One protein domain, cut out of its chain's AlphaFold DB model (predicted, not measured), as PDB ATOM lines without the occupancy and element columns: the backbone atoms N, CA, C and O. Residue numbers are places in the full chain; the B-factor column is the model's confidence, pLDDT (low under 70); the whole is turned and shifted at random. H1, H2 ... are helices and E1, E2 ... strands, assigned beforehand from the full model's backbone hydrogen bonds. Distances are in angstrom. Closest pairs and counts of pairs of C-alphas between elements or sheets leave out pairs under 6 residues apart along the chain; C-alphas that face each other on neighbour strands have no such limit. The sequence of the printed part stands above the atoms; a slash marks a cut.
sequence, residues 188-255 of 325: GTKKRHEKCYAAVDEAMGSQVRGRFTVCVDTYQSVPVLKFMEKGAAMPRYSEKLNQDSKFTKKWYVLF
ATOM      1  N   GLY A 188    -120.038-154.071-132.991       93.62
ATOM      2  CA  GLY A 188    -119.721-154.512-134.346       93.62
ATOM      3  C   GLY A 188    -119.650-156.024-134.520       93.62
ATOM      4  O   GLY A 188    -119.822-156.792-133.584       93.62
ATOM      5  N   THR A 189    -119.392-156.445-135.757       96.69
ATOM      6  CA  THR A 189    -118.933-157.805-136.067       96.69
ATOM      7  C   THR A 189    -117.422-157.901-135.837       96.69
ATOM      8  O   THR A 189    -116.735-156.879-135.837       96.69
ATOM      9  N   LYS A 190    -116.864-159.115-135.712       96.69
ATOM     10  CA  LYS A 190    -115.412-159.340-135.530       96.69
ATOM     11  C   LYS A 190    -114.549-158.550-136.533       96.69
ATOM     12  O   LYS A 190    -113.653-157.818-136.129       96.69
ATOM     13  N   LYS A 191    -114.922-158.573-137.820       96.69
ATOM     14  CA  LYS A 191    -114.249-157.813-138.894       96.69
ATOM     15  C   LYS A 191    -114.264-156.295-138.668       96.69
ATOM     16  O   LYS A 191    -113.351-155.588-139.083       96.69
ATOM     17  N   ARG A 192    -115.322-155.766-138.045       96.12
ATOM     18  CA  ARG A 192    -115.410-154.344-137.692       96.12
ATOM     19  C   ARG A 192    -114.532-154.021-136.482       96.12
ATOM     20  O   ARG A 192    -113.930-152.953-136.485       96.12
ATOM     21  N   HIS A 193    -114.440-154.916-135.497       97.00
ATOM     22  CA  HIS A 193    -113.534-154.743-134.357       97.00
ATOM     23  C   HIS A 193    -112.074-154.724-134.800       97.00
ATOM     24  O   HIS A 193    -111.356-153.826-134.389       97.00
ATOM     25  N   GLU A 194    -111.661-155.612-135.706       97.12
ATOM     26  CA  GLU A 194    -110.296-155.623-136.258       97.12
ATOM     27  C   GLU A 194    -109.934-154.280-136.914       97.12
ATOM     28  O   GLU A 194    -108.928-153.665-136.562       97.12
ATOM     29  N   LYS A 195    -110.806-153.751-137.786       96.88
ATOM     30  CA  LYS A 195    -110.608-152.428-138.409       96.88
ATOM     31  C   LYS A 195    -110.622-151.284-137.396       96.88
ATOM     32  O   LYS A 195    -109.886-150.314-137.544       96.88
ATOM     33  N   CYS A 196    -111.480-151.378-136.382       97.31
ATOM     34  CA  CYS A 196    -111.574-150.371-135.333       97.31
ATOM     35  C   CYS A 196    -110.322-150.375-134.445       97.31
ATOM     36  O   CYS A 196    -109.789-149.311-134.159       97.31
ATOM     37  N   TYR A 197    -109.803-151.549-134.075       97.56
ATOM     38  CA  TYR A 197    -108.566-151.685-133.310       97.56
ATOM     39  C   TYR A 197    -107.363-151.160-134.081       97.56
ATOM     40  O   TYR A 197    -106.581-150.425-133.491       97.56
ATOM     41  N   ALA A 198    -107.259-151.447-135.383       97.00
ATOM     42  CA  ALA A 198    -106.209-150.882-136.229       97.00
ATOM     43  C   ALA A 198    -106.254-149.343-136.240       97.00
ATOM     44  O   ALA A 198    -105.237-148.695-136.027       97.00
ATOM     45  N   ALA A 199    -107.447-148.755-136.379       96.81
ATOM     46  CA  ALA A 199    -107.603-147.301-136.340       96.81
ATOM     47  C   ALA A 199    -107.305-146.688-134.958       96.81
ATOM     48  O   ALA A 199    -106.804-145.571-134.875       96.81
ATOM     49  N   VAL A 200    -107.628-147.392-133.866       97.00
ATOM     50  CA  VAL A 200    -107.255-146.960-132.508       97.00
ATOM     51  C   VAL A 200    -105.741-147.054-132.316       97.00
ATOM     52  O   VAL A 200    -105.164-146.158-131.712       97.00
ATOM     53  N   ASP A 201    -105.097-148.092-132.846       96.69
ATOM     54  CA  ASP A 201    -103.646-148.281-132.758       96.69
ATOM     55  C   ASP A 201    -102.882-147.197-133.522       96.69
ATOM     56  O   ASP A 201    -101.909-146.666-132.996       96.69
ATOM     57  N   GLU A 202    -103.366-146.827-134.707       96.94
ATOM     58  CA  GLU A 202    -102.841-145.717-135.505       96.94
ATOM     59  C   GLU A 202    -103.051-144.363-134.809       96.94
ATOM     60  O   GLU A 202    -102.145-143.532-134.764       96.94
ATOM     61  N   ALA A 203    -104.224-144.146-134.205       96.06
ATOM     62  CA  ALA A 203    -104.511-142.917-133.469       96.06
ATOM     63  C   ALA A 203    -103.714-142.796-132.156       96.06
ATOM     64  O   ALA A 203    -103.426-141.683-131.723       96.06
ATOM     65  N   MET A 204    -103.349-143.918-131.527       95.69
ATOM     66  CA  MET A 204    -102.513-143.997-130.319       95.69
ATOM     67  C   MET A 204    -101.021-144.136-130.676       95.69
ATOM     68  O   MET A 204    -100.311-144.965-130.104       95.69
ATOM     69  N   GLY A 205    -100.559-143.351-131.654       94.62
ATOM     70  CA  GLY A 205     -99.178-143.363-132.138       94.62
ATOM     71  C   GLY A 205     -98.140-142.887-131.110       94.62
ATOM     72  O   GLY A 205     -98.439-142.635-129.939       94.62
ATOM     73  N   SER A 206     -96.891-142.733-131.562       94.94
ATOM     74  CA  SER A 206     -95.752-142.340-130.714       94.94
ATOM     75  C   SER A 206     -95.957-141.005-129.993       94.94
ATOM     76  O   SER A 206     -95.567-140.883-128.837       94.94
ATOM     77  N   GLN A 207     -96.624-140.036-130.627       94.75
ATOM     78  CA  GLN A 207     -96.910-138.725-130.035       94.75
ATOM     79  C   GLN A 207     -97.802-138.826-128.786       94.75
ATOM     80  O   GLN A 207     -97.461-138.294-127.731       94.75
ATOM     81  N   VAL A 208     -98.921-139.552-128.882       95.88
ATOM     82  CA  VAL A 208     -99.853-139.753-127.758       95.88
ATOM     83  C   VAL A 208     -99.182-140.558-126.648       95.88
ATOM     84  O   VAL A 208     -99.344-140.230-125.475       95.88
ATOM     85  N   ARG A 209     -98.388-141.575-127.016       96.19
ATOM     86  CA  ARG A 209     -97.599-142.361-126.062       96.19
ATOM     87  C   ARG A 209     -96.592-141.490-125.312       96.19
ATOM     88  O   ARG A 209     -96.546-141.576-124.097       96.19
ATOM     89  N   GLY A 210     -95.844-140.633-126.006       94.88
ATOM     90  CA  GLY A 210     -94.872-139.733-125.381       94.88
ATOM     91  C   GLY A 210     -95.524-138.824-124.339       94.88
ATOM     92  O   GLY A 210     -95.078-138.776-123.199       94.88
ATOM     93  N   ARG A 211     -96.650-138.183-124.683       94.81
ATOM     94  CA  ARG A 211     -97.405-137.350-123.729       94.81
ATOM     95  C   ARG A 211     -97.997-138.151-122.573       94.81
ATOM     96  O   ARG A 211     -98.064-137.647-121.456       94.81
ATOM     97  N   PHE A 212     -98.437-139.382-122.830       96.06
ATOM     98  CA  PHE A 212     -98.925-140.275-121.784       96.06
ATOM     99  C   PHE A 212     -97.814-140.620-120.793       96.06
ATOM    100  O   PHE A 212     -98.026-140.498-119.590       96.06
ATOM    101  N   THR A 213     -96.642-141.002-121.302       94.00
ATOM    102  CA  THR A 213     -95.463-141.329-120.499       94.00
ATOM    103  C   THR A 213     -95.057-140.145-119.627       94.00
ATOM    104  O   THR A 213     -94.988-140.323-118.422       94.00
ATOM    105  N   VAL A 214     -94.968-138.926-120.175       92.25
ATOM    106  CA  VAL A 214     -94.680-137.708-119.386       92.25
ATOM    107  C   VAL A 214     -95.672-137.526-118.229       92.25
ATOM    108  O   VAL A 214     -95.270-137.281-117.099       92.25
ATOM    109  N   CYS A 215     -96.974-137.691-118.471       93.38
ATOM    110  CA  CYS A 215     -97.982-137.514-117.420       93.38
ATOM    111  C   CYS A 215     -97.943-138.570-116.311       93.38
ATOM    112  O   CYS A 215     -98.330-138.282-115.178       93.38
ATOM    113  N   VAL A 216     -97.543-139.795-116.650       92.81
ATOM    114  CA  VAL A 216     -97.413-140.889-115.681       92.81
ATOM    115  C   VAL A 216     -96.088-140.781-114.933       92.81
ATOM    116  O   VAL A 216     -96.083-140.948-113.718       92.81
ATOM    117  N   ASP A 217     -95.001-140.452-115.630       88.19
ATOM    118  CA  ASP A 217     -93.659-140.331-115.056       88.19
ATOM    119  C   ASP A 217     -93.539-139.175-114.067       88.19
ATOM    120  O   ASP A 217     -92.786-139.300-113.110       88.19
ATOM    121  N   THR A 218     -94.301-138.099-114.280       88.06
ATOM    122  CA  THR A 218     -94.396-136.939-113.374       88.06
ATOM    123  C   THR A 218     -95.432-137.123-112.260       88.06
ATOM    124  O   THR A 218     -95.684-136.199-111.486       88.06
ATOM    125  N   TYR A 219     -96.097-138.287-112.210       87.44
ATOM    126  CA  TYR A 219     -97.147-138.648-111.249       87.44
ATOM    127  C   TYR A 219     -98.316-137.652-111.126       87.44
ATOM    128  O   TYR A 219     -99.098-137.722-110.178       87.44
ATOM    129  N   GLN A 220     -98.501-136.748-112.091       87.69
ATOM    130  CA  GLN A 220     -99.534-135.715-112.004       87.69
ATOM    131  C   GLN A 220    -100.944-136.296-112.161       87.69
ATOM    132  O   GLN A 220    -101.842-136.025-111.363       87.69
ATOM    133  N   SER A 221    -101.165-137.078-113.221       89.62
ATOM    134  CA  SER A 221    -102.449-137.740-113.467       89.62
ATOM    135  C   SER A 221    -102.334-138.790-114.568       89.62
ATOM    136  O   SER A 221    -101.691-138.546-115.589       89.62
ATOM    137  N   VAL A 222    -103.050-139.909-114.425       94.62
ATOM    138  CA  VAL A 222    -103.202-140.889-115.509       94.62
ATOM    139  C   VAL A 222    -104.156-140.322-116.570       94.62
ATOM    140  O   VAL A 222    -105.308-140.022-116.237       94.62
ATOM    141  N   PRO A 223    -103.733-140.190-117.842       96.81
ATOM    142  CA  PRO A 223    -104.591-139.664-118.896       96.81
ATOM    143  C   PRO A 223    -105.890-140.456-119.051       96.81
ATOM    144  O   PRO A 223    -105.916-141.687-118.973       96.81
ATOM    145  N   VAL A 224    -106.987-139.746-119.316       97.25
ATOM    146  CA  VAL A 224    -108.323-140.347-119.409       97.25
ATOM    147  C   VAL A 224    -108.907-140.133-120.796       97.25
ATOM    148  O   VAL A 224    -108.993-139.012-121.299       97.25
ATOM    149  N   LEU A 225    -109.376-141.222-121.401       97.38
ATOM    150  CA  LEU A 225    -110.129-141.175-122.647       97.38
ATOM    151  C   LEU A 225    -111.570-140.709-122.382       97.38
ATOM    152  O   LEU A 225    -112.299-141.352-121.619       97.38
ATOM    153  N   LYS A 226    -112.001-139.635-123.053       97.38
ATOM    154  CA  LYS A 226    -113.359-139.082-122.953       97.38
ATOM    155  C   LYS A 226    -114.020-138.940-124.324       97.38
ATOM    156  O   LYS A 226    -113.371-138.740-125.351       97.38
ATOM    157  N   PHE A 227    -115.345-139.066-124.326       96.62
ATOM    158  CA  PHE A 227    -116.171-138.849-125.507       96.62
ATOM    159  C   PHE A 227    -116.531-137.364-125.633       96.62
ATOM    160  O   PHE A 227    -116.831-136.703-124.641       96.62
ATOM    161  N   MET A 228    -116.500-136.835-126.853       95.12
ATOM    162  CA  MET A 228    -116.852-135.452-127.160       95.12
ATOM    163  C   MET A 228    -118.359-135.327-127.387       95.12
ATOM    164  O   MET A 228    -118.899-135.811-128.387       95.12
ATOM    165  N   GLU A 229    -119.036-134.644-126.468       93.50
ATOM    166  CA  GLU A 229    -120.434-134.262-126.639       93.50
ATOM    167  C   GLU A 229    -120.576-133.173-127.711       93.50
ATOM    168  O   GLU A 229    -119.676-132.361-127.945       93.50
ATOM    169  N   LYS A 230    -121.710-133.168-128.418       92.88
ATOM    170  CA  LYS A 230    -121.954-132.200-129.492       92.88
ATOM    171  C   LYS A 230    -122.046-130.793-128.896       92.88
ATOM    172  O   LYS A 230    -122.974-130.516-128.151       92.88
ATOM    173  N   GLY A 231    -121.116-129.916-129.270       90.00
ATOM    174  CA  GLY A 231    -121.098-128.517-128.828       90.00
ATOM    175  C   GLY A 231    -120.336-128.260-127.525       90.00
ATOM    176  O   GLY A 231    -120.234-127.107-127.123       90.00
ATOM    177  N   ALA A 232    -119.763-129.288-126.890       91.62
ATOM    178  CA  ALA A 232    -118.894-129.090-125.735       91.62
ATOM    179  C   ALA A 232    -117.545-128.484-126.159       91.62
ATOM    180  O   ALA A 232    -116.933-128.921-127.141       91.62
ATOM    181  N   ALA A 233    -117.072-127.491-125.404       93.50
ATOM    182  CA  ALA A 233    -115.730-126.948-125.567       93.50
ATOM    183  C   ALA A 233    -114.682-127.981-125.133       93.50
ATOM    184  O   ALA A 233    -114.862-128.719-124.164       93.50
ATOM    185  N   MET A 234    -113.578-128.037-125.871       94.19
ATOM    186  CA  MET A 234    -112.477-128.942-125.574       94.19
ATOM    187  C   MET A 234    -111.638-128.403-124.402       94.19
ATOM    188  O   MET A 234    -111.258-127.231-124.438       94.19
ATOM    189  N   PRO A 235    -111.297-129.230-123.395       94.94
ATOM    190  CA  PRO A 235    -110.359-128.840-122.343       94.94
ATOM    191  C   PRO A 235    -108.975-128.467-122.894       94.94
ATOM    192  O   PRO A 235    -108.504-129.067-123.860       94.94
ATOM    193  N   ARG A 236    -108.285-127.531-122.229       94.56
ATOM    194  CA  ARG A 236    -106.990-126.974-122.668       94.56
ATOM    195  C   ARG A 236    -105.914-128.032-122.947       94.56
ATOM    196  O   ARG A 236    -105.202-127.920-123.937       94.56
ATOM    197  N   TYR A 237    -105.825-129.065-122.112       95.25
ATOM    198  CA  TYR A 237    -104.806-130.121-122.210       95.25
ATOM    199  C   TYR A 237    -105.368-131.417-122.782       95.25
ATOM    200  O   TYR A 237    -105.079-132.512-122.303       95.25
ATOM    201  N   SER A 238    -106.216-131.305-123.800       96.25
ATOM    202  CA  SER A 238    -106.719-132.478-124.500       96.25
ATOM    203  C   SER A 238    -106.334-132.492-125.967       96.25
ATOM    204  O   SER A 238    -106.144-131.456-126.598       96.25
ATOM    205  N   GLU A 239    -106.194-133.699-126.500       95.69
ATOM    206  CA  GLU A 239    -105.819-133.944-127.887       95.69
ATOM    207  C   GLU A 239    -106.881-134.828-128.532       95.69
ATOM    208  O   GLU A 239    -107.295-135.849-127.966       95.69
ATOM    209  N   LYS A 240    -107.363-134.424-129.711       95.31
ATOM    210  CA  LYS A 240    -108.267-135.274-130.493       95.31
ATOM    211  C   LYS A 240    -107.473-136.445-131.042       95.31
ATOM    212  O   LYS A 240    -106.394-136.255-131.592       95.31
ATOM    213  N   LEU A 241    -108.062-137.632-130.971       93.81
ATOM    214  CA  LEU A 241    -107.554-138.773-131.721       93.81
ATOM    215  C   LEU A 241    -107.693-138.511-133.230       93.81
ATOM    216  O   LEU A 241    -108.536-137.703-133.637       93.81
ATOM    217  N   ASN A 242    -106.876-139.199-134.041       88.62
ATOM    218  CA  ASN A 242    -106.824-139.019-135.497       88.62
ATOM    219  C   ASN A 242    -108.244-138.897-136.098       88.62
ATOM    220  O   ASN A 242    -109.118-139.738-135.849       88.62
ATOM    221  N   GLN A 243    -108.479-137.814-136.842       85.56
ATOM    222  CA  GLN A 243    -109.791-137.449-137.382       85.56
ATOM    223  C   GLN A 243    -110.153-138.211-138.659       85.56
ATOM    224  O   GLN A 243    -111.330-138.219-139.040       85.56
ATOM    225  N   ASP A 244    -109.178-138.870-139.284       89.88
ATOM    226  CA  ASP A 244    -109.350-139.575-140.555       89.88
ATOM    227  C   ASP A 244    -110.227-140.822-140.394       89.88
ATOM    228  O   ASP A 244    -111.010-141.191-141.276       89.88
ATOM    229  N   SER A 245    -110.183-141.442-139.212       91.94
ATOM    230  CA  SER A 245    -111.016-142.593-138.897       91.94
ATOM    231  C   SER A 245    -112.384-142.193-138.342       91.94
ATOM    232  O   SER A 245    -112.540-141.455-137.364       91.94
ATOM    233  N   LYS A 246    -113.429-142.799-138.918       94.12
ATOM    234  CA  LYS A 246    -114.821-142.650-138.460       94.12
ATOM    235  C   LYS A 246    -115.037-143.154-137.027       94.12
ATOM    236  O   LYS A 246    -116.033-142.777-136.409       94.12
ATOM    237  N   PHE A 247    -114.151-144.011-136.514       94.12
ATOM    238  CA  PHE A 247    -114.266-144.602-135.178       94.12
ATOM    239  C   PHE A 247    -113.765-143.659-134.076       94.12
ATOM    240  O   PHE A 247    -114.387-143.562-133.020       94.12
ATOM    241  N   THR A 248    -112.684-142.925-134.336       94.69
ATOM    242  CA  THR A 248    -111.963-142.104-133.348       94.69
ATOM    243  C   THR A 248    -112.367-140.632-133.362       94.69
ATOM    244  O   THR A 248    -112.153-139.944-132.371       94.69
ATOM    245  N   LYS A 249    -113.041-140.151-134.418       93.88
ATOM    246  CA  LYS A 249    -113.397-138.729-134.623       93.88
ATOM    247  C   LYS A 249    -114.091-138.024-133.442       93.88
ATOM    248  O   LYS A 249    -114.031-136.801-133.339       93.88
ATOM    249  N   LYS A 250    -114.800-138.761-132.583       95.38
ATOM    250  CA  LYS A 250    -115.549-138.212-131.434       95.38
ATOM    251  C   LYS A 250    -114.853-138.422-130.088       95.38
ATOM    252  O   LYS A 250    -115.468-138.192-129.055       95.38
ATOM    253  N   TRP A 251    -113.616-138.892-130.087       96.81
ATOM    254  CA  TRP A 251    -112.881-139.220-128.877       96.81
ATOM    255  C   TRP A 251    -111.671-138.307-128.731       96.81
ATOM    256  O   TRP A 251    -111.027-137.932-129.713       96.81
ATOM    257  N   TYR A 252    -111.376-137.949-127.490       97.19
ATOM    258  CA  TYR A 252    -110.191-137.185-127.136       97.19
ATOM    259  C   TYR A 252    -109.552-137.778-125.885       97.19
ATOM    260  O   TYR A 252    -110.226-138.396-125.052       97.19
ATOM    261  N   VAL A 253    -108.243-137.595-125.766       97.50
ATOM    262  CA  VAL A 253    -107.486-137.950-124.566       97.50
ATOM    263  C   VAL A 253    -107.265-136.674-123.770       97.50
ATOM    264  O   VAL A 253    -106.825-135.667-124.325       97.50
ATOM    265  N   LEU A 254    -107.630-136.697-122.490       97.31
ATOM    266  CA  LEU A 254    -107.307-135.637-121.544       97.31
ATOM    267  C   LEU A 254    -105.979-135.986-120.871       97.31
ATOM    268  O   LEU A 254    -105.896-137.025-120.213       97.31
ATOM    269  N   PHE A 255    -104.977-135.135-121.057       97.06
ATOM    270  CA  PHE A 255    -103.658-135.265-120.446       97.06
ATOM    271  C   PHE A 255    -103.551-134.432-119.165       97.06
ATOM    272  O   PHE A 255    -104.437-133.633-118.849       97.06
TER     273      PHE A 255
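This is residues 188 to 255 of the 325 residues of an uncharacterized protein of Deltaproteobacteria bacterium (UniProt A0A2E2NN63). Two helices, H1 and then H2, follow each other end to end as a wide corner along one side of a small three-stranded sheet, and the first turns of H1, with residues 189 to 194, stick out past the rest. The link from E2 to E3 packs on H1 with Leu 241, Ser 245 and Phe 247 among its residues, while the link from E1 to E2 makes a wide loop on the side away from the helices. The printed part has 68 residues with two named helices and then three named strands, in the order H1, H2, E1, E2, E3 along the chain, and the sheet runs E1, E3, E2, all antiparallel. The class is mixed, helices and strands. The whole is only just compact, close to loose, with a radius of gyration of the C-alphas of 13.1 A, and the C-alphas span 39 by 28 by 17 A.

Start at Gly 188, the first printed residue, and go two residues on to C-alpha 190 at (-115.412, -159.340, -135.530), where helix H1 begins. H1 holds residues 190 to 203 and is 19.8 A long from first to last C-alpha. Read on past Met 204 and Gly 205 to helix H2, residues 206 to 217, which is 15.9 A long. From C-alpha 224 at (-108.323, -140.347, -119.409) strand E1 runs through residues 224 to 227, 10.1 A from first to last C-alpha. Look next for strand E2 at residues 238 to 240, where the first and last C-alphas are 6.8 A apart. Strand E3, residues 251 to 254, measures 9.9 A and ends at C-alpha 254 at (-107.307, -135.637, -121.544), one residue before the last printed one, Phe 255.

Begin with the sheet, where E3 is the inner strand and E1 and E2 are the edge strands. E1 and E3 are antiparallel, with 147 degrees between their directions. Their C-alphas of Leu 225 and Val 253 face each other at 4.6 A; look there for N 226 and O 252, 2.9 A apart, and N 254 and O 224, also 2.9 A apart, within hydrogen-bond range. E2 and E3 form a hairpin, antiparallel at 156 degrees. Find the C-alphas of Lys 240 and Tyr 252, which face each other at 4.3 A, and N 239 and O 253, within hydrogen-bond range at 3.0 A. E1 and E2 follow each other in the chain but are apart. H2 is on the sheet but only grazes it, with its residues 208 to 212. H1 is not on the sheet, with 1 pair of C-alphas within 10 A, and it is apart from E1, E2 and E3. H1 and H2 are apart too, though a tight link of two residues joins them. In H1 and H2 every O i to N i+4 pair is within hydrogen-bond range.

Look for the greatest distance between the C-alphas of Thr 189 and Thr 218, the two farthest apart, at 39.4 A. The first and last printed C-alphas, of Gly 188 and Phe 255, are 28.7 A apart. Follow residues 188 to 255 through and you will find that the printed part has no cut. No link is long: the links from H2 to E1, E1 to E2 and E2 to E3 are short, with 6, 10 and 10 residues. Residues 189 to 194, of which 190 to 194 belong to H1, stand free. The B-factor column shows a mean pLDDT of the printed part of 94.5, and no printed residue is under 70.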